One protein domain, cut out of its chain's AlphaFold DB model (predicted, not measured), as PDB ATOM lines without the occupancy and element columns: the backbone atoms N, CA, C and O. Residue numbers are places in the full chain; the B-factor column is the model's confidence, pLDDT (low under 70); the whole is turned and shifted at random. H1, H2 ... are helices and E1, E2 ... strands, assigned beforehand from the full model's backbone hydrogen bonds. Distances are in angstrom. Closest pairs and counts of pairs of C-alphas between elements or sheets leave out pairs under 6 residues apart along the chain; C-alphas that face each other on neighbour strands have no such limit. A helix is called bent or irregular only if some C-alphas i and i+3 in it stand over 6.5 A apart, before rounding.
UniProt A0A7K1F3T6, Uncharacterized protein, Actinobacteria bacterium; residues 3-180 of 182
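What this domain is: This is residues 3 to 180 of the 182 residues of an uncharacterized protein of Actinobacteria bacterium (UniProt A0A7K1F3T6). A twisted sheet of seven strands has H1 and H2 over one face, while on its other face the short helix H4 sits between it and a smaller sheet, E7 E6 E8 E9. H3 packs on H4 with residues 81 to 85, and H5 grazes the smaller sheet near E9. The printed part has 178 residues with six named helices and eleven named strands, in the order E1 H1 E2 H2 E3 E4 H3 E5 H4 E6 E7 E8 H5 E9 E10 H6 E11; its class is mixed, helices and strands. Both sheets are mixed, the larger in the order E3 E2 E4 E5 E1 E10 E11. The whole is compact, with a radius of gyration of the C-alphas of 14.9 A, and spans 38 by 38 by 32 A.

How they stand to each other: In the larger sheet E1, residues 3 to 6, is parallel to E5, residues 100 to 104, with N 4 and O 101 2.9 A apart, and antiparallel to E10, residues 158 to 162, with N 5 and O 159 2.9 A apart. H1, residues 13 to 24, is on this sheet, and the C-alphas of Phe 22 and Val 160 are its closest to E10, 6.5 A. E2, residues 31 to 33, has parallel neighbours E3, residues 62 to 64, and E4, residues 73 to 76; N 63 and O 31 are 3.0 A apart, N 75 and O 32 2.8 A. H2, residues 41 to 57, is on the same face as H1, at a height over the sheet of 7.4 A. E2, H2, E3 form a strand-helix-strand unit, two parallel neighbour strands with a helix between, whose crossover is right-handed. H3, residues 81 to 96, touches H4, residues 106 to 111, with residues 81 to 85 alone; the C-alphas of Pro 81 and Ala 106 are closest, 4.4 A. H4 is on the opposite face from H1, at a height of 6.9 A, and is also on the smaller sheet, over E8, residues 130 to 135, at 7.3 A. There E6, residues 112 to 117, forms a hairpin with E7, residues 122 to 125, with N 115 and O 124 2.8 A apart. H5, residues 140 to 145, only grazes that sheet, whose edge strand E9, residues 150 to 152, is parallel to E8. H6, residues 163 to 166, is on the larger sheet, over none of its strands; E11, residues 177 to 179, is an edge strand there. Every O i to N i+4 pair is within hydrogen-bond range in H2 and H5, but 6 of 8 in H1, 8 of 12 in H3 and 1 of 2 in H4; H6 is too short for one.

Where its parts are: E1 begins at C-alpha 3, (138.222, 118.391, 122.755), and E11 ends at C-alpha 179, (132.523, 119.369, 110.593). H2 measures 24.2 A from first to last C-alpha, H3 18.5 A and H1 16.9 A. H1 and H3 are irregular: C-alphas 14 and 17 are 7.4 A apart, C-alphas 90 and 93 8.1 A.

The domain as a whole: The two C-alphas farthest apart are those of Arg 42 and Glu 171, 45.9 A. The printed part has no cut and no long link. Mean pLDDT of the printed part is 94.9; residues 171 to 173 are under 70.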
ATOM      1  N   ILE A   3     138.647 116.999 122.861       97.44
ATOM      2  CA  ILE A   3     138.222 118.391 122.755       97.44
ATOM      3  C   ILE A   3     137.290 118.547 121.561       97.44
ATOM      4  O   ILE A   3     137.616 118.130 120.450       97.44
ATOM      5  N   CYS A   4     136.152 119.190 121.799       98.25
ATOM      6  CA  CYS A   4     135.292 119.721 120.755       98.25
ATOM      7  C   CYS A   4     135.283 121.251 120.820       98.25
ATOM      8  O   CYS A   4     134.967 121.822 121.865       98.25
ATOM      9  N   ILE A   5     135.612 121.909 119.709       98.19
ATOM     10  CA  ILE A   5     135.473 123.360 119.542       98.19
ATOM     11  C   ILE A   5     134.464 123.665 118.436       98.19
ATOM     12  O   ILE A   5     134.587 123.151 117.327       98.19
ATOM     13  N   GLN A   6     133.490 124.525 118.729       98.00
ATOM     14  CA  GLN A   6     132.432 124.926 117.801       98.00
ATOM     15  C   GLN A   6     132.415 126.447 117.599       98.00
ATOM     16  O   GLN A   6     132.564 127.225 118.546       98.00
ATOM     17  N   GLY A   7     132.164 126.886 116.365       97.31
ATOM     18  CA  GLY A   7     132.113 128.301 115.995       97.31
ATOM     19  C   GLY A   7     130.902 129.091 116.507       97.31
ATOM     20  O   GLY A   7     130.914 130.308 116.376       97.31
ATOM     21  N   GLY A   8     129.898 128.448 117.117       95.75
ATOM     22  CA  GLY A   8     128.686 129.088 117.662       95.75
ATOM     23  C   GLY A   8     127.384 128.610 117.009       95.75
ATOM     24  O   GLY A   8     127.433 127.787 116.092       95.75
ATOM     25  N   ALA A   9     126.241 129.096 117.509       96.38
ATOM     26  CA  ALA A   9     124.890 128.598 117.192       96.38
ATOM     27  C   ALA A   9     124.664 127.135 117.631       96.38
ATOM     28  O   ALA A   9     124.069 126.310 116.931       96.38
ATOM     29  N   GLU A  10     125.199 126.821 118.809       97.19
ATOM     30  CA  GLU A  10     125.120 125.524 119.464       97.19
ATOM     31  C   GLU A  10     123.704 125.048 119.784       97.19
ATOM     32  O   GLU A  10     122.747 125.820 119.794       97.19
ATOM     33  N   PHE A  11     123.606 123.749 120.083       96.75
ATOM     34  CA  PHE A  11     122.369 123.081 120.494       96.75
ATOM     35  C   PHE A  11     121.258 123.180 119.444       96.75
ATOM     36  O   PHE A  11     120.069 123.236 119.758       96.75
ATOM     37  N   SER A  12     121.662 123.207 118.176       95.94
ATOM     38  CA  SER A  12     120.778 123.276 117.022       95.94
ATOM     39  C   SER A  12     120.933 122.034 116.151       95.94
ATOM     40  O   SER A  12     121.950 121.343 116.189       95.94
ATOM     41  N   GLU A  13     119.931 121.760 115.315       94.94
ATOM     42  CA  GLU A  13     119.923 120.572 114.448       94.94
ATOM     43  C   GLU A  13     121.144 120.499 113.519       94.94
ATOM     44  O   GLU A  13     121.630 119.420 113.200       94.94
ATOM     45  N   LYS A  14     121.703 121.648 113.129       95.75
ATOM     46  CA  LYS A  14     122.894 121.703 112.271       95.75
ATOM     47  C   LYS A  14     124.169 121.238 112.979       95.75
ATOM     48  O   LYS A  14     125.110 120.855 112.296       95.75
ATOM     49  N   CYS A  15     124.200 121.243 114.313       95.56
ATOM     50  CA  CYS A  15     125.320 120.726 115.105       95.56
ATOM     51  C   CYS A  15     125.187 119.225 115.414       95.56
ATOM     52  O   CYS A  15     126.138 118.615 115.904       95.56
ATOM     53  N   ARG A  16     124.033 118.608 115.103       96.38
ATOM     54  CA  ARG A  16     123.677 117.248 115.530       96.38
ATOM     55  C   ARG A  16     124.728 116.203 115.178       96.38
ATOM     56  O   ARG A  16     125.025 115.352 116.009       96.38
ATOM     57  N   GLU A  17     125.284 116.246 113.968       96.19
ATOM     58  CA  GLU A  17     126.287 115.266 113.532       96.19
ATOM     59  C   GLU A  17     127.573 115.358 114.365       96.19
ATOM     60  O   GLU A  17     128.071 114.343 114.857       96.19
ATOM     61  N   MET A  18     128.085 116.577 114.555       97.12
ATOM     62  CA  MET A  18     129.285 116.841 115.348       97.12
ATOM     63  C   MET A  18     129.079 116.425 116.805       97.12
ATOM     64  O   MET A  18     129.917 115.727 117.376       97.12
ATOM     65  N   ASP A  19     127.948 116.812 117.390       97.62
ATOM     66  CA  ASP A  19     127.653 116.513 118.787       97.62
ATOM     67  C   ASP A  19     127.418 115.017 118.998       97.62
ATOM     68  O   ASP A  19     127.947 114.444 119.946       97.62
ATOM     69  N   ALA A  20     126.711 114.337 118.090       97.25
ATOM     70  CA  ALA A  20     126.561 112.884 118.138       97.25
ATOM     71  C   ALA A  20     127.915 112.167 118.026       97.25
ATOM     72  O   ALA A  20     128.161 111.203 118.755       97.25
ATOM     73  N   TYR A  21     128.815 112.653 117.163       97.31
ATOM     74  CA  TYR A  21     130.169 112.118 117.063       97.31
ATOM     75  C   TYR A  21     130.945 112.307 118.369       97.31
ATOM     76  O   TYR A  21     131.455 111.325 118.905       97.31
ATOM     77  N   PHE A  22     130.967 113.515 118.936       97.62
ATOM     78  CA  PHE A  22     131.600 113.771 120.232       97.62
ATOM     79  C   PHE A  22     131.051 112.840 121.324       97.62
ATOM     80  O   PHE A  22     131.818 112.187 122.027       97.62
ATOM     81  N   LEU A  23     129.726 112.706 121.423       97.38
ATOM     82  CA  LEU A  23     129.066 111.860 122.421       97.38
ATOM     83  C   LEU A  23     129.397 110.371 122.252       97.38
ATOM     84  O   LEU A  23     129.477 109.660 123.256       97.38
ATOM     85  N   SER A  24     129.623 109.906 121.019       96.38
ATOM     86  CA  SER A  24     130.048 108.526 120.737       96.38
ATOM     87  C   SER A  24     131.442 108.198 121.284       96.38
ATOM     88  O   SER A  24     131.723 107.036 121.564       96.38
ATOM     89  N   LEU A  25     132.291 109.212 121.495       96.00
ATOM     90  CA  LEU A  25     133.629 109.063 122.077       96.00
ATOM     91  C   LEU A  25     133.608 109.006 123.611       96.00
ATOM     92  O   LEU A  25     134.604 108.637 124.229       96.00
ATOM     93  N   VAL A  26     132.486 109.376 124.231       96.19
ATOM     94  CA  VAL A  26     132.307 109.419 125.690       96.19
ATOM     95  C   VAL A  26     130.998 108.739 126.114       96.19
ATOM     96  O   VAL A  26     130.180 109.362 126.792       96.19
ATOM     97  N   PRO A  27     130.729 107.488 125.699       95.12
ATOM     98  CA  PRO A  27     129.402 106.873 125.820       95.12
ATOM     99  C   PRO A  27     128.911 106.749 127.270       95.12
ATOM    100  O   PRO A  27     127.730 106.972 127.528       95.12
ATOM    101  N   ASP A  28     129.823 106.485 128.209       94.00
ATOM    102  CA  ASP A  28     129.492 106.154 129.603       94.00
ATOM    103  C   ASP A  28     129.625 107.332 130.580       94.00
ATOM    104  O   ASP A  28     129.372 107.184 131.774       94.00
ATOM    105  N   LEU A  29     130.033 108.506 130.093       96.44
ATOM    106  CA  LEU A  29     130.281 109.666 130.947       96.44
ATOM    107  C   LEU A  29     129.059 110.585 131.050       96.44
ATOM    108  O   LEU A  29     128.310 110.779 130.084       96.44
ATOM    109  N   GLU A  30     128.873 111.186 132.227       96.75
ATOM    110  CA  GLU A  30     127.834 112.190 132.447       96.75
ATOM    111  C   GLU A  30     128.189 113.513 131.752       96.75
ATOM    112  O   GLU A  30     129.305 114.026 131.878       96.75
ATOM    113  N   ILE A  31     127.213 114.098 131.051       98.56
ATOM    114  CA  ILE A  31     127.355 115.425 130.451       98.56
ATOM    115  C   ILE A  31     127.043 116.491 131.503       98.56
ATOM    116  O   ILE A  31     125.928 116.585 132.020       98.56
ATOM    117  N   THR A  32     128.025 117.331 131.800       98.69
ATOM    118  CA  THR A  32     127.909 118.430 132.761       98.69
ATOM    119  C   THR A  32     128.031 119.770 132.053       98.69
ATOM    120  O   THR A  32     128.946 119.984 131.266       98.69
ATOM    121  N   ILE A  33     127.088 120.677 132.303       98.75
ATOM    122  CA  ILE A  33     126.996 121.974 131.626       98.75
ATOM    123  C   ILE A  33     127.373 123.077 132.606       98.75
ATOM    124  O   ILE A  33     126.699 123.257 133.624       98.75
ATOM    125  N   PHE A  34     128.409 123.845 132.274       98.69
ATOM    126  CA  PHE A  34     128.813 125.020 133.036       98.69
ATOM    127  C   PHE A  34     128.539 126.300 132.229       98.69
ATOM    128  O   PHE A  34     129.327 126.669 131.358       98.69
ATOM    129  N   PRO A  35     127.436 127.019 132.503       98.19
ATOM    130  CA  PRO A  35     127.046 128.217 131.756       98.19
ATOM    131  C   PRO A  35     127.769 129.490 132.245       98.19
ATOM    132  O   PRO A  35     127.174 130.566 132.266       98.19
ATOM    133  N   GLY A  36     129.036 129.390 132.663       97.75
ATOM    134  CA  GLY A  36     129.793 130.493 133.284       97.75
ATOM    135  C   GLY A  36     130.063 131.696 132.373       97.75
ATOM    136  O   GLY A  36     130.498 132.741 132.839       97.75
ATOM    137  N   ALA A  37     129.771 131.574 131.077       97.56
ATOM    138  CA  ALA A  37     129.827 132.680 130.128       97.56
ATOM    139  C   ALA A  37     128.604 133.618 130.225       97.56
ATOM    140  O   ALA A  37     128.612 134.705 129.652       97.56
ATOM    141  N   SER A  38     127.530 133.214 130.908       96.69
ATOM    142  CA  SER A  38     126.319 134.026 131.058       96.69
ATOM    143  C   SER A  38     126.489 135.127 132.110       96.69
ATOM    144  O   SER A  38     126.889 134.853 133.235       96.69
ATOM    145  N   GLU A  39     126.094 136.361 131.783       92.31
ATOM    146  CA  GLU A  39     126.204 137.514 132.698       92.31
ATOM    147  C   GLU A  39     125.241 137.461 133.892       92.31
ATOM    148  O   GLU A  39     125.489 138.058 134.942       92.31
ATOM    149  N   HIS A  40     124.113 136.769 133.734       94.50
ATOM    150  CA  HIS A  40     123.046 136.720 134.726       94.50
ATOM    151  C   HIS A  40     122.544 135.292 134.917       94.50
ATOM    152  O   HIS A  40     122.454 134.520 133.960       94.50
ATOM    153  N   GLU A  41     122.115 134.969 136.139       95.44
ATOM    154  CA  GLU A  41     121.613 133.636 136.496       95.44
ATOM    155  C   GLU A  41     120.424 133.196 135.632       95.44
ATOM    156  O   GLU A  41     120.317 132.027 135.273       95.44
ATOM    157  N   ARG A  42     119.559 134.135 135.228       95.94
ATOM    158  CA  ARG A  42     118.448 133.842 134.312       95.94
ATOM    159  C   ARG A  42     118.945 133.353 132.950       95.94
ATOM    160  O   ARG A  42     118.420 132.373 132.431       95.94
ATOM    161  N   SER A  43     119.954 134.012 132.384       95.75
ATOM    162  CA  SER A  43     120.563 133.603 131.113       95.75
ATOM    163  C   SER A  43     121.292 132.269 131.260       95.75
ATOM    164  O   SER A  43     121.173 131.403 130.394       95.75
ATOM    165  N   ALA A  44     121.974 132.067 132.389       97.19
ATOM    166  CA  ALA A  44     122.658 130.820 132.701       97.19
ATOM    167  C   ALA A  44     121.682 129.635 132.809       97.19
ATOM    168  O   ALA A  44     121.962 128.552 132.290       97.19
ATOM    169  N   ALA A  45     120.523 129.847 133.442       97.69
ATOM    170  CA  ALA A  45     119.458 128.856 133.556       97.69
ATOM    171  C   ALA A  45     118.885 128.485 132.183       97.69
ATOM    172  O   ALA A  45     118.930 127.313 131.823       97.69
ATOM    173  N   LEU A  46     118.470 129.471 131.381       97.62
ATOM    174  CA  LEU A  46     117.927 129.238 130.034       97.62
ATOM    175  C   LEU A  46     118.926 128.520 129.117       97.62
ATOM    176  O   LEU A  46     118.575 127.564 128.432       97.62
ATOM    177  N   THR A  47     120.192 128.944 129.136       97.12
ATOM    178  CA  THR A  47     121.258 128.302 128.351       97.12
ATOM    179  C   THR A  47     121.436 126.840 128.757       97.12
ATOM    180  O   THR A  47     121.591 125.965 127.906       97.12
ATOM    181  N   SER A  48     121.369 126.557 130.059       98.19
ATOM    182  CA  SER A  48     121.479 125.192 130.572       98.19
ATOM    183  C   SER A  48     120.258 124.344 130.231       98.19
ATOM    184  O   SER A  48     120.423 123.194 129.850       98.19
ATOM    185  N   GLU A  49     119.046 124.890 130.338       98.19
ATOM    186  CA  GLU A  49     117.805 124.201 129.963       98.19
ATOM    187  C   GLU A  49     117.808 123.817 128.479       98.19
ATOM    188  O   GLU A  49     117.513 122.669 128.144       98.19
ATOM    189  N   ASN A  50     118.239 124.733 127.605       97.88
ATOM    190  CA  ASN A  50     118.404 124.465 126.176       97.88
ATOM    191  C   ASN A  50     119.410 123.333 125.926       97.88
ATOM    192  O   ASN A  50     119.107 122.391 125.196       97.88
ATOM    193  N   ALA A  51     120.580 123.389 126.567       98.25
ATOM    194  CA  ALA A  51     121.602 122.352 126.446       98.25
ATOM    195  C   ALA A  51     121.102 120.988 126.957       98.25
ATOM    196  O   ALA A  51     121.287 119.971 126.290       98.25
ATOM    197  N   ILE A  52     120.423 120.956 128.109       98.62
ATOM    198  CA  ILE A  52     119.848 119.732 128.686       98.62
ATOM    199  C   ILE A  52     118.816 119.123 127.733       98.62
ATOM    200  O   ILE A  52     118.890 117.929 127.441       98.62
ATOM    201  N   GLY A  53     117.882 119.931 127.222       98.44
ATOM    202  CA  GLY A  53     116.877 119.475 126.261       98.44
ATOM    203  C   GLY A  53     117.503 118.956 124.965       98.44
ATOM    204  O   GLY A  53     117.103 117.908 124.453       98.44
ATOM    205  N   TYR A  54     118.533 119.641 124.469       98.50
ATOM    206  CA  TYR A  54     119.261 119.237 123.273       98.50
ATOM    207  C   TYR A  54     119.972 117.893 123.447       98.50
ATOM    208  O   TYR A  54     119.728 116.974 122.665       98.50
ATOM    209  N   PHE A  55     120.783 117.723 124.496       98.31
ATOM    210  CA  PHE A  55     121.465 116.448 124.745       98.31
ATOM    211  C   PHE A  55     120.477 115.307 125.009       98.31
ATOM    212  O   PHE A  55     120.699 114.194 124.526       98.31
ATOM    213  N   ALA A  56     119.343 115.582 125.664       98.12
ATOM    214  CA  ALA A  56     118.274 114.600 125.819       98.12
ATOM    215  C   ALA A  56     117.720 114.134 124.459       98.12
ATOM    216  O   ALA A  56     117.498 112.938 124.268       98.12
ATOM    217  N   SER A  57     117.584 115.036 123.478       97.75
ATOM    218  CA  SER A  57     117.180 114.694 122.101       97.75
ATOM    219  C   SER A  57     118.221 113.858 121.328       97.75
ATOM    220  O   SER A  57     117.897 113.234 120.309       97.75
ATOM    221  N   LEU A  58     119.466 113.823 121.816       97.19
ATOM    222  CA  LEU A  58     120.549 112.951 121.348       97.19
ATOM    223  C   LEU A  58     120.653 111.653 122.168       97.19
ATOM    224  O   LEU A  58     121.594 110.883 121.990       97.19
ATOM    225  N   GLY A  59     119.703 111.397 123.074       96.69
ATOM    226  CA  GLY A  59     119.683 110.205 123.923       96.69
ATOM    227  C   GLY A  59     120.633 110.273 125.120       96.69
ATOM    228  O   GLY A  59     120.937 109.241 125.719       96.69
ATOM    229  N   ARG A  60     121.118 111.465 125.487       97.38
ATOM    230  CA  ARG A  60     122.093 111.657 126.568       97.38
ATOM    231  C   ARG A  60     121.515 112.495 127.698       97.38
ATOM    232  O   ARG A  60     120.889 113.525 127.480       97.38
ATOM    233  N   LYS A  61     121.742 112.054 128.936       96.38
ATOM    234  CA  LYS A  61     121.417 112.853 130.121       96.38
ATOM    235  C   LYS A  61     122.497 113.906 130.324       96.38
ATOM    236  O   LYS A  61     123.684 113.593 130.241       96.38
ATOM    237  N   ALA A  62     122.066 115.123 130.620       98.31
ATOM    238  CA  ALA A  62     122.942 116.210 131.002       98.31
ATOM    239  C   ALA A  62     122.392 116.917 132.242       98.31
ATOM    240  O   ALA A  62     121.177 116.938 132.459       98.31
ATOM    241  N   ARG A  63     123.277 117.522 133.033       98.25
ATOM    242  CA  ARG A  63     122.890 118.388 134.150       98.25
ATOM    243  C   ARG A  63     123.727 119.654 134.186       98.25
ATOM    244  O   ARG A  63     124.897 119.660 133.808       98.25
ATOM    245  N   ARG A  64     123.129 120.727 134.690       98.31
ATOM    246  CA  ARG A  64     123.847 121.960 135.005       98.31
ATOM    247  C   ARG A  64     124.708 121.761 136.252       98.31
ATOM    248  O   ARG A  64     124.231 121.194 137.234       98.31
ATOM    249  N   ILE A  65     125.924 122.295 136.229       98.31
ATOM    250  CA  ILE A  65     126.819 122.368 137.387       98.31
ATOM    251  C   ILE A  65     127.123 123.821 137.760       98.31
ATOM    252  O   ILE A  65     126.986 124.735 136.941       98.31
ATOM    253  N   LYS A  66     127.505 124.027 139.021       95.06
ATOM    254  CA  LYS A  66     128.003 125.310 139.544       95.06
ATOM    255  C   LYS A  66     129.443 125.183 140.021       95.06
ATOM    256  O   LYS A  66     130.236 126.080 139.768       95.06
ATOM    257  N   ASP A  67     129.754 124.070 140.678       96.31
ATOM    258  CA  ASP A  67     131.116 123.688 141.013       96.31
ATOM    259  C   ASP A  67     131.735 122.952 139.820       96.31
ATOM    260  O   ASP A  67     131.193 121.952 139.350       96.31
ATOM    261  N   LEU A  68     132.851 123.465 139.306       97.12
ATOM    262  CA  LEU A  68     133.564 122.856 138.184       97.12
ATOM    263  C   LEU A  68     134.138 121.484 138.541       97.12
ATOM    264  O   LEU A  68     134.318 120.668 137.644       97.12
ATOM    265  N   THR A  69     134.392 121.215 139.823       96.25
ATOM    266  CA  THR A  69     134.951 119.934 140.280       96.25
ATOM    267  C   THR A  69     133.962 118.767 140.175       96.25
ATOM    268  O   THR A  69     134.383 117.613 140.166       96.25
ATOM    269  N   ASP A  70     132.670 119.052 139.976       96.50
ATOM    270  CA  ASP A  70     131.634 118.050 139.695       96.50
ATOM    271  C   ASP A  70     131.665 117.529 138.246       96.50
ATOM    272  O   ASP A  70     130.845 116.675 137.881       96.50
ATOM    273  N   ALA A  71     132.519 118.092 137.386       97.06
ATOM    274  CA  ALA A  71     132.515 117.798 135.961       97.06
ATOM    275  C   ALA A  71     133.085 116.407 135.638       97.06
ATOM    276  O   ALA A  71     134.113 115.994 136.172       97.06
ATOM    277  N   GLN A  72     132.447 115.721 134.682       95.12
ATOM    278  CA  GLN A  72     132.996 114.525 134.025       95.12
ATOM    279  C   GLN A  72     133.279 114.813 132.550       95.12
ATOM    280  O   GLN A  72     134.428 114.807 132.122       95.12
ATOM    281  N   VAL A  73     132.237 115.130 131.778       98.12
ATOM    282  CA  VAL A  73     132.363 115.771 130.463       98.12
ATOM    283  C   VAL A  73     131.864 117.195 130.598       98.12
ATOM    284  O   VAL A  73     130.694 117.406 130.917       98.12
ATOM    285  N   LEU A  74     132.737 118.170 130.366       98.81
ATOM    286  CA  LEU A  74     132.401 119.576 130.564       98.81
ATOM    287  C   LEU A  74     131.945 120.226 129.257       98.81
ATOM    288  O   LEU A  74     132.701 120.289 128.293       98.81
ATOM    289  N   VAL A  75     130.724 120.746 129.248       98.81
ATOM    290  CA  VAL A  75     130.146 121.542 128.162       98.81
ATOM    291  C   VAL A  75     130.185 123.014 128.561       98.81
ATOM    292  O   VAL A  75     129.653 123.393 129.607       98.81
ATOM    293  N   LEU A  76     130.786 123.832 127.699       98.81
ATOM    294  CA  LEU A  76     130.976 125.274 127.849       98.81
ATOM    295  C   LEU A  76     130.208 126.022 126.740       98.81
ATOM    296  O   LEU A  76     130.740 126.200 125.638       98.81
ATOM    297  N   PRO A  77     128.954 126.438 126.990       98.38
ATOM    298  CA  PRO A  77     128.174 127.228 126.039       98.38
ATOM    299  C   PRO A  77     128.773 128.617 125.766       98.38
ATOM    300  O   PRO A  77     129.650 129.099 126.489       98.38
ATOM    301  N   GLY A  78     128.250 129.287 124.738       97.69
ATOM    302  CA  GLY A  78     128.595 130.655 124.382       97.69
ATOM    303  C   GLY A  78     128.148 131.704 125.409       97.69
ATOM    304  O   GLY A  78     127.356 131.451 126.317       97.69
ATOM    305  N   GLY A  79     128.678 132.919 125.253       97.44
ATOM    306  CA  GLY A  79     128.425 134.063 126.128       97.44
ATOM    307  C   GLY A  79     129.643 134.985 126.177       97.44
ATOM    308  O   GLY A  79     130.305 135.192 125.162       97.44
ATOM    309  N   SER A  80     129.960 135.509 127.358       98.00
ATOM    310  CA  SER A  80     131.162 136.298 127.613       98.00
ATOM    311  C   SER A  80     132.394 135.396 127.805       98.00
ATOM    312  O   SER A  80     132.463 134.670 128.803       98.00
ATOM    313  N   PRO A  81     133.408 135.454 126.916       98.31
ATOM    314  CA  PRO A  81     134.666 134.739 127.128       98.31
ATOM    315  C   PRO A  81     135.420 135.263 128.352       98.31
ATOM    316  O   PRO A  81     136.132 134.495 128.987       98.31
ATOM    317  N   ARG A  82     135.229 136.536 128.728       98.19
ATOM    318  CA  ARG A  82     135.852 137.117 129.919       98.19
ATOM    319  C   ARG A  82     135.334 136.455 131.196       98.19
ATOM    320  O   ARG A  82     136.135 135.922 131.956       98.19
ATOM    321  N   LEU A  83     134.013 136.451 131.401       98.12
ATOM    322  CA  LEU A  83     133.398 135.838 132.590       98.12
ATOM    323  C   LEU A  83     133.724 134.347 132.685       98.12
ATOM    324  O   LEU A  83     134.026 133.826 133.762       98.12
ATOM    325  N   LEU A  84     133.697 133.671 131.535       98.44
ATOM    326  CA  LEU A  84     134.020 132.261 131.477       98.44
ATOM    327  C   LEU A  84     135.481 132.009 131.859       98.44
ATOM    328  O   LEU A  84     135.748 131.171 132.713       98.44
ATOM    329  N   LEU A  85     136.425 132.752 131.275       98.31
ATOM    330  CA  LEU A  85     137.848 132.599 131.566       98.31
ATOM    331  C   LEU A  85     138.161 132.891 133.041       98.31
ATOM    332  O   LEU A  85     138.838 132.089 133.678       98.31
ATOM    333  N   GLU A  86     137.619 133.982 133.594       97.50
ATOM    334  CA  GLU A  86     137.749 134.340 135.017       97.50
ATOM    335  C   GLU A  86     137.293 133.191 135.935       97.50
ATOM    336  O   GLU A  86     137.930 132.923 136.952       97.50
ATOM    337  N   SER A  87     136.239 132.467 135.544       98.00
ATOM    338  CA  SER A  87     135.709 131.329 136.305       98.00
ATOM    339  C   SER A  87     136.533 130.046 136.147       98.00
ATOM    340  O   SER A  87     136.614 129.254 137.081       98.00
ATOM    341  N   LEU A  88     137.121 129.803 134.971       98.44
ATOM    342  CA  LEU A  88     137.817 128.546 134.666       98.44
ATOM    343  C   LEU A  88     139.295 128.551 135.083       98.44
ATOM    344  O   LEU A  88     139.820 127.497 135.442       98.44
ATOM    345  N   VAL A  89     139.974 129.705 135.047       98.12
ATOM    346  CA  VAL A  89     141.418 129.816 135.342       98.12
ATOM    347  C   VAL A  89     141.807 129.208 136.699       98.12
ATOM    348  O   VAL A  89     142.768 128.436 136.721       98.12
ATOM    349  N   PRO A  90     141.078 129.450 137.809       98.12
ATOM    350  CA  PRO A  90     141.406 128.841 139.103       98.12
ATOM    351  C   PRO A  90     141.345 127.307 139.115       98.12
ATOM    352  O   PRO A  90     141.937 126.676 139.984       98.12
ATOM    353  N   HIS A  91     140.644 126.700 138.151       98.06
ATOM    354  CA  HIS A  91     140.420 125.258 138.061       98.06
ATOM    355  C   HIS A  91     141.210 124.602 136.923       98.06
ATOM    356  O   HIS A  91     140.984 123.431 136.622       98.06
ATOM    357  N   ARG A  92     142.138 125.325 136.284       97.44
ATOM    358  CA  ARG A  92     142.856 124.860 135.089       97.44
ATOM    359  C   ARG A  92     143.459 123.460 135.243       97.44
ATOM    360  O   ARG A  92     143.321 122.651 134.329       97.44
ATOM    361  N   ASP A  93     144.092 123.167 136.376       96.94
ATOM    362  CA  ASP A  93     144.750 121.874 136.606       96.94
ATOM    363  C   ASP A  93     143.743 120.724 136.724       96.94
ATOM    364  O   ASP A  93     143.967 119.645 136.176       96.94
ATOM    365  N   PHE A  94     142.595 120.965 137.363       98.00
ATOM    366  CA  PHE A  94     141.493 120.002 137.383       98.00
ATOM    367  C   PHE A  94     140.944 119.775 135.969       98.00
ATOM    368  O   PHE A  94     140.791 118.635 135.534       98.00
ATOM    369  N   LEU A  95     140.709 120.861 135.225       98.06
ATOM    370  CA  LEU A  95     140.205 120.800 133.853       98.06
ATOM    371  C   LEU A  95     141.151 120.019 132.934       98.06
ATOM    372  O   LEU A  95     140.678 119.246 132.107       98.06
ATOM    373  N   ALA A  96     142.469 120.156 133.116       96.69
ATOM    374  CA  ALA A  96     143.483 119.404 132.376       96.69
ATOM    375  C   ALA A  96     143.375 117.877 132.580       96.69
ATOM    376  O   ALA A  96     143.785 117.110 131.708       96.69
ATOM    377  N   GLY A  97     142.809 117.440 133.710       96.94
ATOM    378  CA  GLY A  97     142.566 116.034 134.032       96.94
ATOM    379  C   GLY A  97     141.250 115.468 133.493       96.94
ATOM    380  O   GLY A  97     141.041 114.258 133.579       96.94
ATOM    381  N   LEU A  98     140.360 116.298 132.933       98.00
ATOM    382  CA  LEU A  98     139.071 115.821 132.437       98.00
ATOM    383  C   LEU A  98     139.226 114.908 131.207       98.00
ATOM    384  O   LEU A  98     140.077 115.136 130.339       98.00
ATOM    385  N   PRO A  99     138.368 113.884 131.066       97.44
ATOM    386  CA  PRO A  99     138.373 113.019 129.894       97.44
ATOM    387  C   PRO A  99     137.938 113.763 128.627       97.44
ATOM    388  O   PRO A  99     138.490 113.485 127.558       97.44
ATOM    389  N   ALA A 100     137.001 114.714 128.722       98.19
ATOM    390  CA  ALA A 100     136.558 115.496 127.574       98.19
ATOM    391  C   ALA A 100     135.995 116.879 127.929       98.19
ATOM    392  O   ALA A 100     135.326 117.050 128.952       98.19
ATOM    393  N   ILE A 101     136.218 117.841 127.030       98.69
ATOM    394  CA  ILE A 101     135.653 119.192 127.093       98.69
ATOM    395  C   ILE A 101     135.070 119.564 125.726       98.69
ATOM    396  O   ILE A 101     135.690 119.354 124.685       98.69
ATOM    397  N   TRP A 102     133.879 120.142 125.735       98.56
ATOM    398  CA  TRP A 102     133.188 120.673 124.568       98.56
ATOM    399  C   TRP A 102     132.947 122.165 124.793       98.56
ATOM    400  O   TRP A 102     132.468 122.557 125.857       98.56
ATOM    401  N   GLY A 103     133.280 123.011 123.821       98.56
ATOM    402  CA  GLY A 103     133.113 124.456 123.930       98.56
ATOM    403  C   GLY A 103     132.594 125.083 122.644       98.56
ATOM    404  O   GLY A 103     133.110 124.803 121.564       98.56
ATOM    405  N   ALA A 104     131.616 125.981 122.764       98.50
ATOM    406  CA  ALA A 104     131.083 126.758 121.648       98.50
ATOM    407  C   ALA A 104     131.314 128.253 121.853       98.50
ATOM    408  O   ALA A 104     131.175 128.765 122.964       98.50
ATOM    409  N   SER A 105     131.642 128.972 120.775       98.25
ATOM    410  CA  SER A 105     131.853 130.425 120.818       98.25
ATOM    411  C   SER A 105     132.869 130.795 121.916       98.25
ATOM    412  O   SER A 105     134.018 130.357 121.850       98.25
ATOM    413  N   ALA A 106     132.456 131.517 122.962       98.44
ATOM    414  CA  ALA A 106     133.266 131.806 124.145       98.44
ATOM    415  C   ALA A 106     133.913 130.556 124.768       98.44
ATOM    416  O   ALA A 106     135.096 130.590 125.099       98.44
ATOM    417  N   GLY A 107     133.180 129.443 124.873       98.56
ATOM    418  CA  GLY A 107     133.709 128.174 125.369       98.56
ATOM    419  C   GLY A 107     134.846 127.627 124.513       98.56
ATOM    420  O   GLY A 107     135.831 127.139 125.051       98.56
ATOM    421  N   ALA A 108     134.765 127.764 123.187       98.50
ATOM    422  CA  ALA A 108     135.853 127.367 122.296       98.50
ATOM    423  C   ALA A 108     137.068 128.299 122.432       98.50
ATOM    424  O   ALA A 108     138.210 127.843 122.446       98.50
ATOM    425  N   MET A 109     136.823 129.608 122.555       98.62
ATOM    426  CA  MET A 109     137.867 130.627 122.689       98.62
ATOM    427  C   MET A 109     138.761 130.368 123.901       98.62
ATOM    428  O   MET A 109     139.986 130.333 123.760       98.62
ATOM    429  N   VAL A 110     138.165 130.164 125.078       98.62
ATOM    430  CA  VAL A 110     138.922 130.062 126.336       98.62
ATOM    431  C   VAL A 110     139.782 128.805 126.425       98.62
ATOM    432  O   VAL A 110     140.748 128.803 127.177       98.62
ATOM    433  N   LEU A 111     139.492 127.754 125.650       98.44
ATOM    434  CA  LEU A 111     140.304 126.531 125.618       98.44
ATOM    435  C   LEU A 111     141.650 126.732 124.908       98.44
ATOM    436  O   LEU A 111     142.581 125.952 125.121       98.44
ATOM    437  N   ALA A 112     141.771 127.764 124.073       98.06
ATOM    438  CA  ALA A 112     142.987 128.046 123.326       98.06
ATOM    439  C   ALA A 112     144.084 128.708 124.163       98.06
ATOM    440  O   ALA A 112     143.848 129.199 125.266       98.06
ATOM    441  N   ALA A 113     145.305 128.720 123.628       97.94
ATOM    442  CA  ALA A 113     146.448 129.405 124.226       97.94
ATOM    443  C   ALA A 113     146.204 130.910 124.359       97.94
ATOM    444  O   ALA A 113     146.589 131.506 125.361       97.94
ATOM    445  N   ASN A 114     145.512 131.507 123.387       98.00
ATOM    446  CA  ASN A 114     145.131 132.911 123.404       98.00
ATOM    447  C   ASN A 114     143.626 133.069 123.176       98.00
ATOM    448  O   ASN A 114     143.029 132.394 122.335       98.00
ATOM    449  N   THR A 115     143.031 134.022 123.885       97.88
ATOM    450  CA  THR A 115     141.623 134.400 123.782       97.88
ATOM    451  C   THR A 115     141.511 135.890 123.498       97.88
ATOM    452  O   THR A 115     142.233 136.697 124.075       97.88
ATOM    453  N   TYR A 116     140.595 136.267 122.609       96.94
ATOM    454  CA  TYR A 116     140.224 137.666 122.408       96.94
ATOM    455  C   TYR A 116     139.045 138.014 123.318       96.94
ATOM    456  O   TYR A 116     138.075 137.263 123.357       96.94
ATOM    457  N   LEU A 117     139.106 139.135 124.032       96.75
ATOM    458  CA  LEU A 117     138.021 139.644 124.870       96.75
ATOM    459  C   LEU A 117     137.308 140.785 124.126       96.75
ATOM    460  O   LEU A 117     137.831 141.903 124.094       96.75
ATOM    461  N   PRO A 118     136.141 140.543 123.493       92.38
ATOM    462  CA  PRO A 118     135.506 141.534 122.624       92.38
ATOM    463  C   PRO A 118     135.066 142.803 123.353       92.38
ATOM    464  O   PRO A 118     135.085 143.878 122.766       92.38
ATOM    465  N   ASP A 119     134.696 142.681 124.627       91.69
ATOM    466  CA  ASP A 119     134.277 143.783 125.493       91.69
ATOM    467  C   ASP A 119     135.430 144.724 125.870       91.69
ATOM    468  O   ASP A 119     135.194 145.875 126.231       91.69
ATOM    469  N   ARG A 120     136.676 144.252 125.760       91.56
ATOM    470  CA  ARG A 120     137.890 145.025 126.059       91.56
ATOM    471  C   ARG A 120     138.745 145.343 124.837       91.56
ATOM    472  O   ARG A 120     139.614 146.205 124.911       91.56
ATOM    473  N   GLY A 121     138.515 144.660 123.718       94.38
ATOM    474  CA  GLY A 121     139.318 144.821 122.509       94.38
ATOM    475  C   GLY A 121     140.742 144.272 122.632       94.38
ATOM    476  O   GLY A 121     141.623 144.705 121.892       94.38
ATOM    477  N   GLU A 122     140.988 143.339 123.555       95.38
ATOM    478  CA  GLU A 122     142.334 142.850 123.881       95.38
ATOM    479  C   GLU A 122     142.488 141.339 123.678       95.38
ATOM    480  O   GLU A 122     141.520 140.579 123.728       95.38
ATOM    481  N   GLN A 123     143.727 140.896 123.450       96.69
ATOM    482  CA  GLN A 123     144.096 139.481 123.483       96.69
ATOM    483  C   GLN A 123     144.764 139.157 124.818       96.69
ATOM    484  O   GLN A 123     145.680 139.860 125.241       96.69
ATOM    485  N   VAL A 124     144.326 138.073 125.449       98.00
ATOM    486  CA  VAL A 124     144.851 137.560 126.720       98.00
ATOM    487  C   VAL A 124     145.194 136.077 126.594       98.00
ATOM    488  O   VAL A 124     144.781 135.410 125.642       98.00
ATOM    489  N   ALA A 125     145.923 135.543 127.571       98.44
ATOM    490  CA  ALA A 125     146.125 134.103 127.684       98.44
ATOM    491  C   ALA A 125     144.789 133.393 127.960       98.44
ATOM    492  O   ALA A 125     144.009 133.845 128.796       98.44
ATOM    493  N   GLY A 126     144.531 132.290 127.260       98.12
ATOM    494  CA  GLY A 126     143.440 131.372 127.589       98.12
ATOM    495  C   GLY A 126     143.914 130.241 128.508       98.12
ATOM    496  O   GLY A 126     144.947 130.338 129.167       98.12
ATOM    497  N   LEU A 127     143.173 129.133 128.535       98.25
ATOM    498  CA  LEU A 127     143.543 127.935 129.295       98.25
ATOM    499  C   LEU A 127     144.728 127.190 128.666       98.25
ATOM    500  O   LEU A 127     145.434 126.457 129.362       98.25
ATOM    501  N   GLY A 128     144.981 127.382 127.369       97.19
ATOM    502  CA  GLY A 128     146.129 126.788 126.688       97.19
ATOM    503  C   GLY A 128     146.076 125.273 126.577       97.19
ATOM    504  O   GLY A 128     147.109 124.626 126.709       97.19
ATOM    505  N   PHE A 129     144.887 124.712 126.352       96.50
ATOM    506  CA  PHE A 129     144.757 123.311 125.958       96.50
ATOM    507  C   PHE A 129     145.007 123.143 124.463       96.50
ATOM    508  O   PHE A 129     145.744 122.251 124.077       96.50
ATOM    509  N   ILE A 130     144.466 124.022 123.619       94.62
ATOM    510  CA  ILE A 130     144.741 123.994 122.175       94.62
ATOM    511  C   ILE A 130     145.686 125.135 121.772       94.62
ATOM    512  O   ILE A 130     145.599 126.233 122.334       94.62
ATOM    513  N   PRO A 131     146.589 124.932 120.797       94.62
ATOM    514  CA  PRO A 131     147.517 125.971 120.374       94.62
ATOM    515  C   PRO A 131     146.788 127.101 119.637       94.62
ATOM    516  O   PRO A 131     145.725 126.909 119.044       94.62
ATOM    517  N   GLY A 132     147.388 128.292 119.628       96.06
ATOM    518  CA  GLY A 132     146.869 129.435 118.875       96.06
ATOM    519  C   GLY A 132     145.653 130.098 119.528       96.06
ATOM    520  O   GLY A 132     145.624 130.286 120.744       96.06
ATOM    521  N   ARG A 133     144.677 130.507 118.711       97.12
ATOM    522  CA  ARG A 133     143.407 131.115 119.146       97.12
ATOM    523  C   ARG A 133     142.233 130.589 118.332       97.12
ATOM    524  O   ARG A 133     142.391 130.305 117.145       97.12
ATOM    525  N   VAL A 134     141.046 130.536 118.929       97.62
ATOM    526  CA  VAL A 134     139.803 130.254 118.193       97.62
ATOM    527  C   VAL A 134     139.132 131.564 117.795       97.62
ATOM    528  O   VAL A 134     138.973 132.469 118.612       97.62
ATOM    529  N   GLN A 135     138.744 131.662 116.526       97.38
ATOM    530  CA  GLN A 135     137.918 132.737 115.982       97.38
ATOM    531  C   GLN A 135     136.537 132.143 115.664       97.38
ATOM    532  O   GLN A 135     136.352 131.617 114.561       97.38
ATOM    533  N   PRO A 136     135.580 132.186 116.611       97.56
ATOM    534  CA  PRO A 136     134.213 131.760 116.341       97.56
ATOM    535  C   PRO A 136     133.500 132.771 115.436       97.56
ATOM    536  O   PRO A 136     134.010 133.874 115.199       97.56
ATOM    537  N   HIS A 137     132.319 132.401 114.940       96.81
ATOM    538  CA  HIS A 137     131.510 133.221 114.030       96.81
ATOM    539  C   HIS A 137     132.304 133.716 112.814       96.81
ATOM    540  O   HIS A 137     132.158 134.852 112.355       96.81
ATOM    541  N   ALA A 138     133.223 132.886 112.313       95.31
ATOM    542  CA  ALA A 138     134.094 133.253 111.212       95.31
ATOM    543  C   ALA A 138     133.277 133.517 109.937       95.31
ATOM    544  O   ALA A 138     132.481 132.688 109.500       95.31
ATOM    545  N   SER A 139     133.509 134.673 109.314       94.50
ATOM    546  CA  SER A 139     132.968 134.988 107.998       94.50
ATOM    547  C   SER A 139     133.714 134.208 106.914       94.50
ATOM    548  O   SER A 139     134.830 133.724 107.125       94.50
ATOM    549  N   SER A 140     133.158 134.178 105.702       91.69
ATOM    550  CA  SER A 140     133.840 133.598 104.537       91.69
ATOM    551  C   SER A 140     135.221 134.222 104.294       91.69
ATOM    552  O   SER A 140     136.141 133.528 103.870       91.69
ATOM    553  N   GLN A 141     135.395 135.511 104.607       92.31
ATOM    554  CA  GLN A 141     136.688 136.190 104.499       92.31
ATOM    555  C   GLN A 141     137.696 135.658 105.524       92.31
ATOM    556  O   GLN A 141     138.844 135.396 105.169       92.31
ATOM    557  N   HIS A 142     137.277 135.461 106.778       92.38
ATOM    558  CA  HIS A 142     138.138 134.887 107.816       92.38
ATOM    559  C   HIS A 142     138.582 133.467 107.447       92.38
ATOM    560  O   HIS A 142     139.761 133.138 107.568       92.38
ATOM    561  N   LEU A 143     137.655 132.647 106.943       89.88
ATOM    562  CA  LEU A 143     137.946 131.282 106.496       89.88
ATOM    563  C   LEU A 143     138.912 131.259 105.301       89.88
ATOM    564  O   LEU A 143     139.830 130.439 105.258       89.88
ATOM    565  N   ALA A 144     138.737 132.172 104.342       89.31
ATOM    566  CA  ALA A 144     139.603 132.280 103.169       89.31
ATOM    567  C   ALA A 144     141.027 132.748 103.516       89.31
ATOM    568  O   ALA A 144     141.979 132.318 102.867       89.31
ATOM    569  N   ALA A 145     141.182 133.589 104.545       90.50
ATOM    570  CA  ALA A 145     142.474 134.145 104.943       90.50
ATOM    571  C   ALA A 145     143.463 133.092 105.475       90.50
ATOM    572  O   ALA A 145     144.669 133.294 105.360       90.50
ATOM    573  N   ARG A 146     142.970 131.977 106.042       86.69
ATOM    574  CA  ARG A 146     143.791 130.877 106.594       86.69
ATOM    575  C   ARG A 146     144.914 131.364 107.520       86.69
ATOM    576  O   ARG A 146     146.049 130.900 107.432       86.69
ATOM    577  N   THR A 147     144.600 132.321 108.389       91.75
ATOM    578  CA  THR A 147     145.584 132.948 109.274       91.75
ATOM    579  C   THR A 147     146.294 131.891 110.133       91.75
ATOM    580  O   THR A 147     145.619 131.180 110.883       91.75
ATOM    581  N   PRO A 148     147.635 131.779 110.067       91.38
ATOM    582  CA  PRO A 148     148.380 130.818 110.873       91.38
ATOM    583  C   PRO A 148     148.092 130.972 112.371       91.38
ATOM    584  O   PRO A 148     148.012 132.089 112.884       91.38
ATOM    585  N   GLY A 149     147.925 129.848 113.071       91.69
ATOM    586  CA  GLY A 149     147.612 129.833 114.504       91.69
ATOM    587  C   GLY A 149     146.186 130.276 114.859       91.69
ATOM    588  O   GLY A 149     145.910 130.527 116.032       91.69
ATOM    589  N   VAL A 150     145.281 130.388 113.879       95.12
ATOM    590  CA  VAL A 150     143.869 130.728 114.104       95.12
ATOM    591  C   VAL A 150     142.961 129.593 113.649       95.12
ATOM    592  O   VAL A 150     142.895 129.261 112.467       95.12
ATOM    593  N   TRP A 151     142.182 129.062 114.585       95.00
ATOM    594  CA  TRP A 151     141.079 128.150 114.308       95.00
ATOM    595  C   TRP A 151     139.833 128.973 113.974       95.00
ATOM    596  O   TRP A 151     139.065 129.352 114.859       95.00
ATOM    597  N   ALA A 152     139.669 129.330 112.701       96.38
ATOM    598  CA  ALA A 152     138.478 130.031 112.229       96.38
ATOM    599  C   ALA A 152     137.326 129.037 112.024       96.38
ATOM    600  O   ALA A 152     137.453 128.105 111.232       96.38
ATOM    601  N   LEU A 153     136.215 129.249 112.732       96.69
ATOM    602  CA  LEU A 153     135.037 128.379 112.709       96.69
ATOM    603  C   LEU A 153     133.791 129.231 112.463       96.69
ATOM    604  O   LEU A 153     133.517 130.153 113.235       96.69
ATOM    605  N   ALA A 154     133.047 128.950 111.393       97.06
ATOM    606  CA  ALA A 154     131.741 129.568 111.189       97.06
ATOM    607  C   ALA A 154     130.713 129.003 112.182       97.06
ATOM    608  O   ALA A 154     130.951 127.996 112.850       97.06
ATOM    609  N   GLU A 155     129.546 129.636 112.277       96.38
ATOM    610  CA  GLU A 155     128.428 129.051 113.019       96.38
ATOM    611  C   GLU A 155     128.101 127.646 112.497       96.38
ATOM    612  O   GLU A 155     128.001 127.436 111.284       96.38
ATOM    613  N   HIS A 156     127.847 126.720 113.424       95.81
ATOM    614  CA  HIS A 156     127.628 125.283 113.202       95.81
ATOM    615  C   HIS A 156     128.851 124.480 112.725       95.81
ATOM    616  O   HIS A 156     128.779 123.254 112.694       95.81
ATOM    617  N   ASP A 157     129.971 125.126 112.395       96.31
ATOM    618  CA  ASP A 157     131.224 124.419 112.131       96.31
ATOM    619  C   ASP A 157     131.906 124.044 113.448       96.31
ATOM    620  O   ASP A 157     131.794 124.743 114.465       96.31
ATOM    621  N   GLY A 158     132.702 122.981 113.410       96.31
ATOM    622  CA  GLY A 158     133.525 122.614 114.548       96.31
ATOM    623  C   GLY A 158     134.544 121.531 114.257       96.31
ATOM    624  O   GLY A 158     134.652 121.001 113.148       96.31
ATOM    625  N   ILE A 159     135.345 121.245 115.275       96.19
ATOM    626  CA  ILE A 159     136.406 120.245 115.243       96.19
ATOM    627  C   ILE A 159     136.288 119.409 116.506       96.19
ATOM    628  O   ILE A 159     136.232 119.961 117.603       96.19
ATOM    629  N   VAL A 160     136.307 118.089 116.338       97.06
ATOM    630  CA  VAL A 160     136.456 117.124 117.428       97.06
ATOM    631  C   VAL A 160     137.786 116.412 117.232       97.06
ATOM    632  O   VAL A 160     138.038 115.906 116.142       97.06
ATOM    633  N   ALA A 161     138.643 116.396 118.248       94.06
ATOM    634  CA  ALA A 161     139.920 115.682 118.215       94.06
ATOM    635  C   ALA A 161     140.397 115.352 119.635       94.06
ATOM    636  O   ALA A 161     139.857 115.853 120.622       94.06
ATOM    637  N   SER A 162     141.442 114.540 119.762       93.56
ATOM    638  CA  SER A 162     142.200 114.460 121.011       93.56
ATOM    639  C   SER A 162     143.082 115.697 121.215       93.56
ATOM    640  O   SER A 162     143.471 116.379 120.266       93.56
ATOM    641  N   LEU A 163     143.445 115.969 122.470       89.44
ATOM    642  CA  LEU A 163     144.389 117.032 122.830       89.44
ATOM    643  C   LEU A 163     145.736 116.899 122.090       89.44
ATOM    644  O   LEU A 163     146.250 117.885 121.576       89.44
ATOM    645  N   ALA A 164     146.264 115.676 121.977       87.12
ATOM    646  CA  ALA A 164     147.517 115.397 121.273       87.12
ATOM    647  C   ALA A 164     147.432 115.759 119.778       87.12
ATOM    648  O   ALA A 164     148.350 116.360 119.226       87.12
ATOM    649  N   GLU A 165     146.308 115.455 119.120       88.19
ATOM    650  CA  GLU A 165     146.093 115.834 117.716       88.19
ATOM    651  C   GLU A 165     145.968 117.347 117.540       88.19
ATOM    652  O   GLU A 165     146.534 117.891 116.595       88.19
ATOM    653  N   MET A 166     145.279 118.037 118.455       86.44
ATOM    654  CA  MET A 166     145.197 119.505 118.433       86.44
ATOM    655  C   MET A 166     146.583 120.156 118.571       86.44
ATOM    656  O   MET A 166     146.815 121.214 117.986       86.44
ATOM    657  N   ASN A 167     147.500 119.517 119.302       85.56
ATOM    658  CA  ASN A 167     148.882 119.965 119.494       85.56
ATOM    659  C   ASN A 167     149.850 119.516 118.385       85.56
ATOM    660  O   ASN A 167     151.001 119.951 118.377       85.56
ATOM    661  N   GLY A 168     149.414 118.667 117.448       82.19
ATOM    662  CA  GLY A 168     150.280 118.113 116.402       82.19
ATOM    663  C   GLY A 168     151.279 117.060 116.900       82.19
ATOM    664  O   GLY A 168     152.320 116.871 116.283       82.19
ATOM    665  N   GLU A 169     150.981 116.375 118.007       79.25
ATOM    666  CA  GLU A 169     151.873 115.408 118.672       79.25
ATOM    667  C   GLU A 169     151.794 113.975 118.089       79.25
ATOM    668  O   GLU A 169     152.389 113.051 118.643       79.25
ATOM    669  N   LEU A 170     151.069 113.751 116.984       70.38
ATOM    670  CA  LEU A 170     150.866 112.424 116.379       70.38
ATOM    671  C   LEU A 170     151.183 112.398 114.878       70.38
ATOM    672  O   LEU A 170     150.770 113.276 114.127       70.38
ATOM    673  N   GLU A 171     151.834 111.314 114.444       57.09
ATOM    674  CA  GLU A 171     152.184 111.030 113.041       57.09
ATOM    675  C   GLU A 171     150.948 110.803 112.142       57.09
ATOM    676  O   GLU A 171     151.017 111.002 110.931       57.09
ATOM    677  N   LEU A 172     149.802 110.392 112.715       58.03
ATOM    678  CA  LEU A 172     148.541 110.156 111.997       58.03
ATOM    679  C   LEU A 172     147.323 110.562 112.857       58.03
ATOM    680  O   LEU A 172     147.158 110.004 113.946       58.03
ATOM    681  N   PRO A 173     146.440 111.466 112.384       59.62
ATOM    682  CA  PRO A 173     145.191 111.783 113.076       59.62
ATOM    683  C   PRO A 173     144.232 110.585 113.033       59.62
ATOM    684  O   PRO A 173     143.926 110.074 111.954       59.62
ATOM    685  N   GLN A 174     143.751 110.136 114.192       71.25
ATOM    686  CA  GLN A 174     142.795 109.028 114.322       71.25
ATOM    687  C   GLN A 174     141.381 109.505 114.682       71.25
ATOM    688  O   GLN A 174     140.409 108.839 114.329       71.25
ATOM    689  N   LEU A 175     141.255 110.647 115.367       76.44
ATOM    690  CA  LEU A 175     139.985 111.210 115.840       76.44
ATOM    691  C   LEU A 175     139.702 112.604 115.288       76.44
ATOM    692  O   LEU A 175     138.546 113.021 115.320       76.44
ATOM    693  N   LEU A 176     140.712 113.323 114.784       83.56
ATOM    694  CA  LEU A 176     140.511 114.658 114.225       83.56
ATOM    695  C   LEU A 176     139.480 114.612 113.094       83.56
ATOM    696  O   LEU A 176     139.750 114.142 111.987       83.56
ATOM    697  N   ARG A 177     138.304 115.175 113.364       89.19
ATOM    698  CA  ARG A 177     137.233 115.342 112.392       89.19
ATOM    699  C   ARG A 177     136.782 116.789 112.374       89.19
ATOM    700  O   ARG A 177     136.414 117.358 113.401       89.19
ATOM    701  N   GLN A 178     136.811 117.373 111.181       88.25
ATOM    702  CA  GLN A 178     136.258 118.694 110.929       88.25
ATOM    703  C   GLN A 178     134.837 118.552 110.389       88.25
ATOM    704  O   GLN A 178     134.603 117.840 109.412       88.25
ATOM    705  N   PHE A 179     133.912 119.271 111.006       92.06
ATOM    706  CA  PHE A 179     132.523 119.369 110.593       92.06
ATOM    707  C   PHE A 179     132.316 120.747 109.987       92.06
ATOM    708  O   PHE A 179     132.683 121.760 110.585       92.06
ATOM    709  N   ARG A 180     131.782 120.771 108.769       86.62
ATOM    710  CA  ARG A 180     131.444 122.002 108.066       86.62
ATOM    711  C   ARG A 180     129.984 121.957 107.686       86.62
ATOM    712  O   ARG A 180     129.485 120.900 107.296       86.62
TER     713      ARG A 180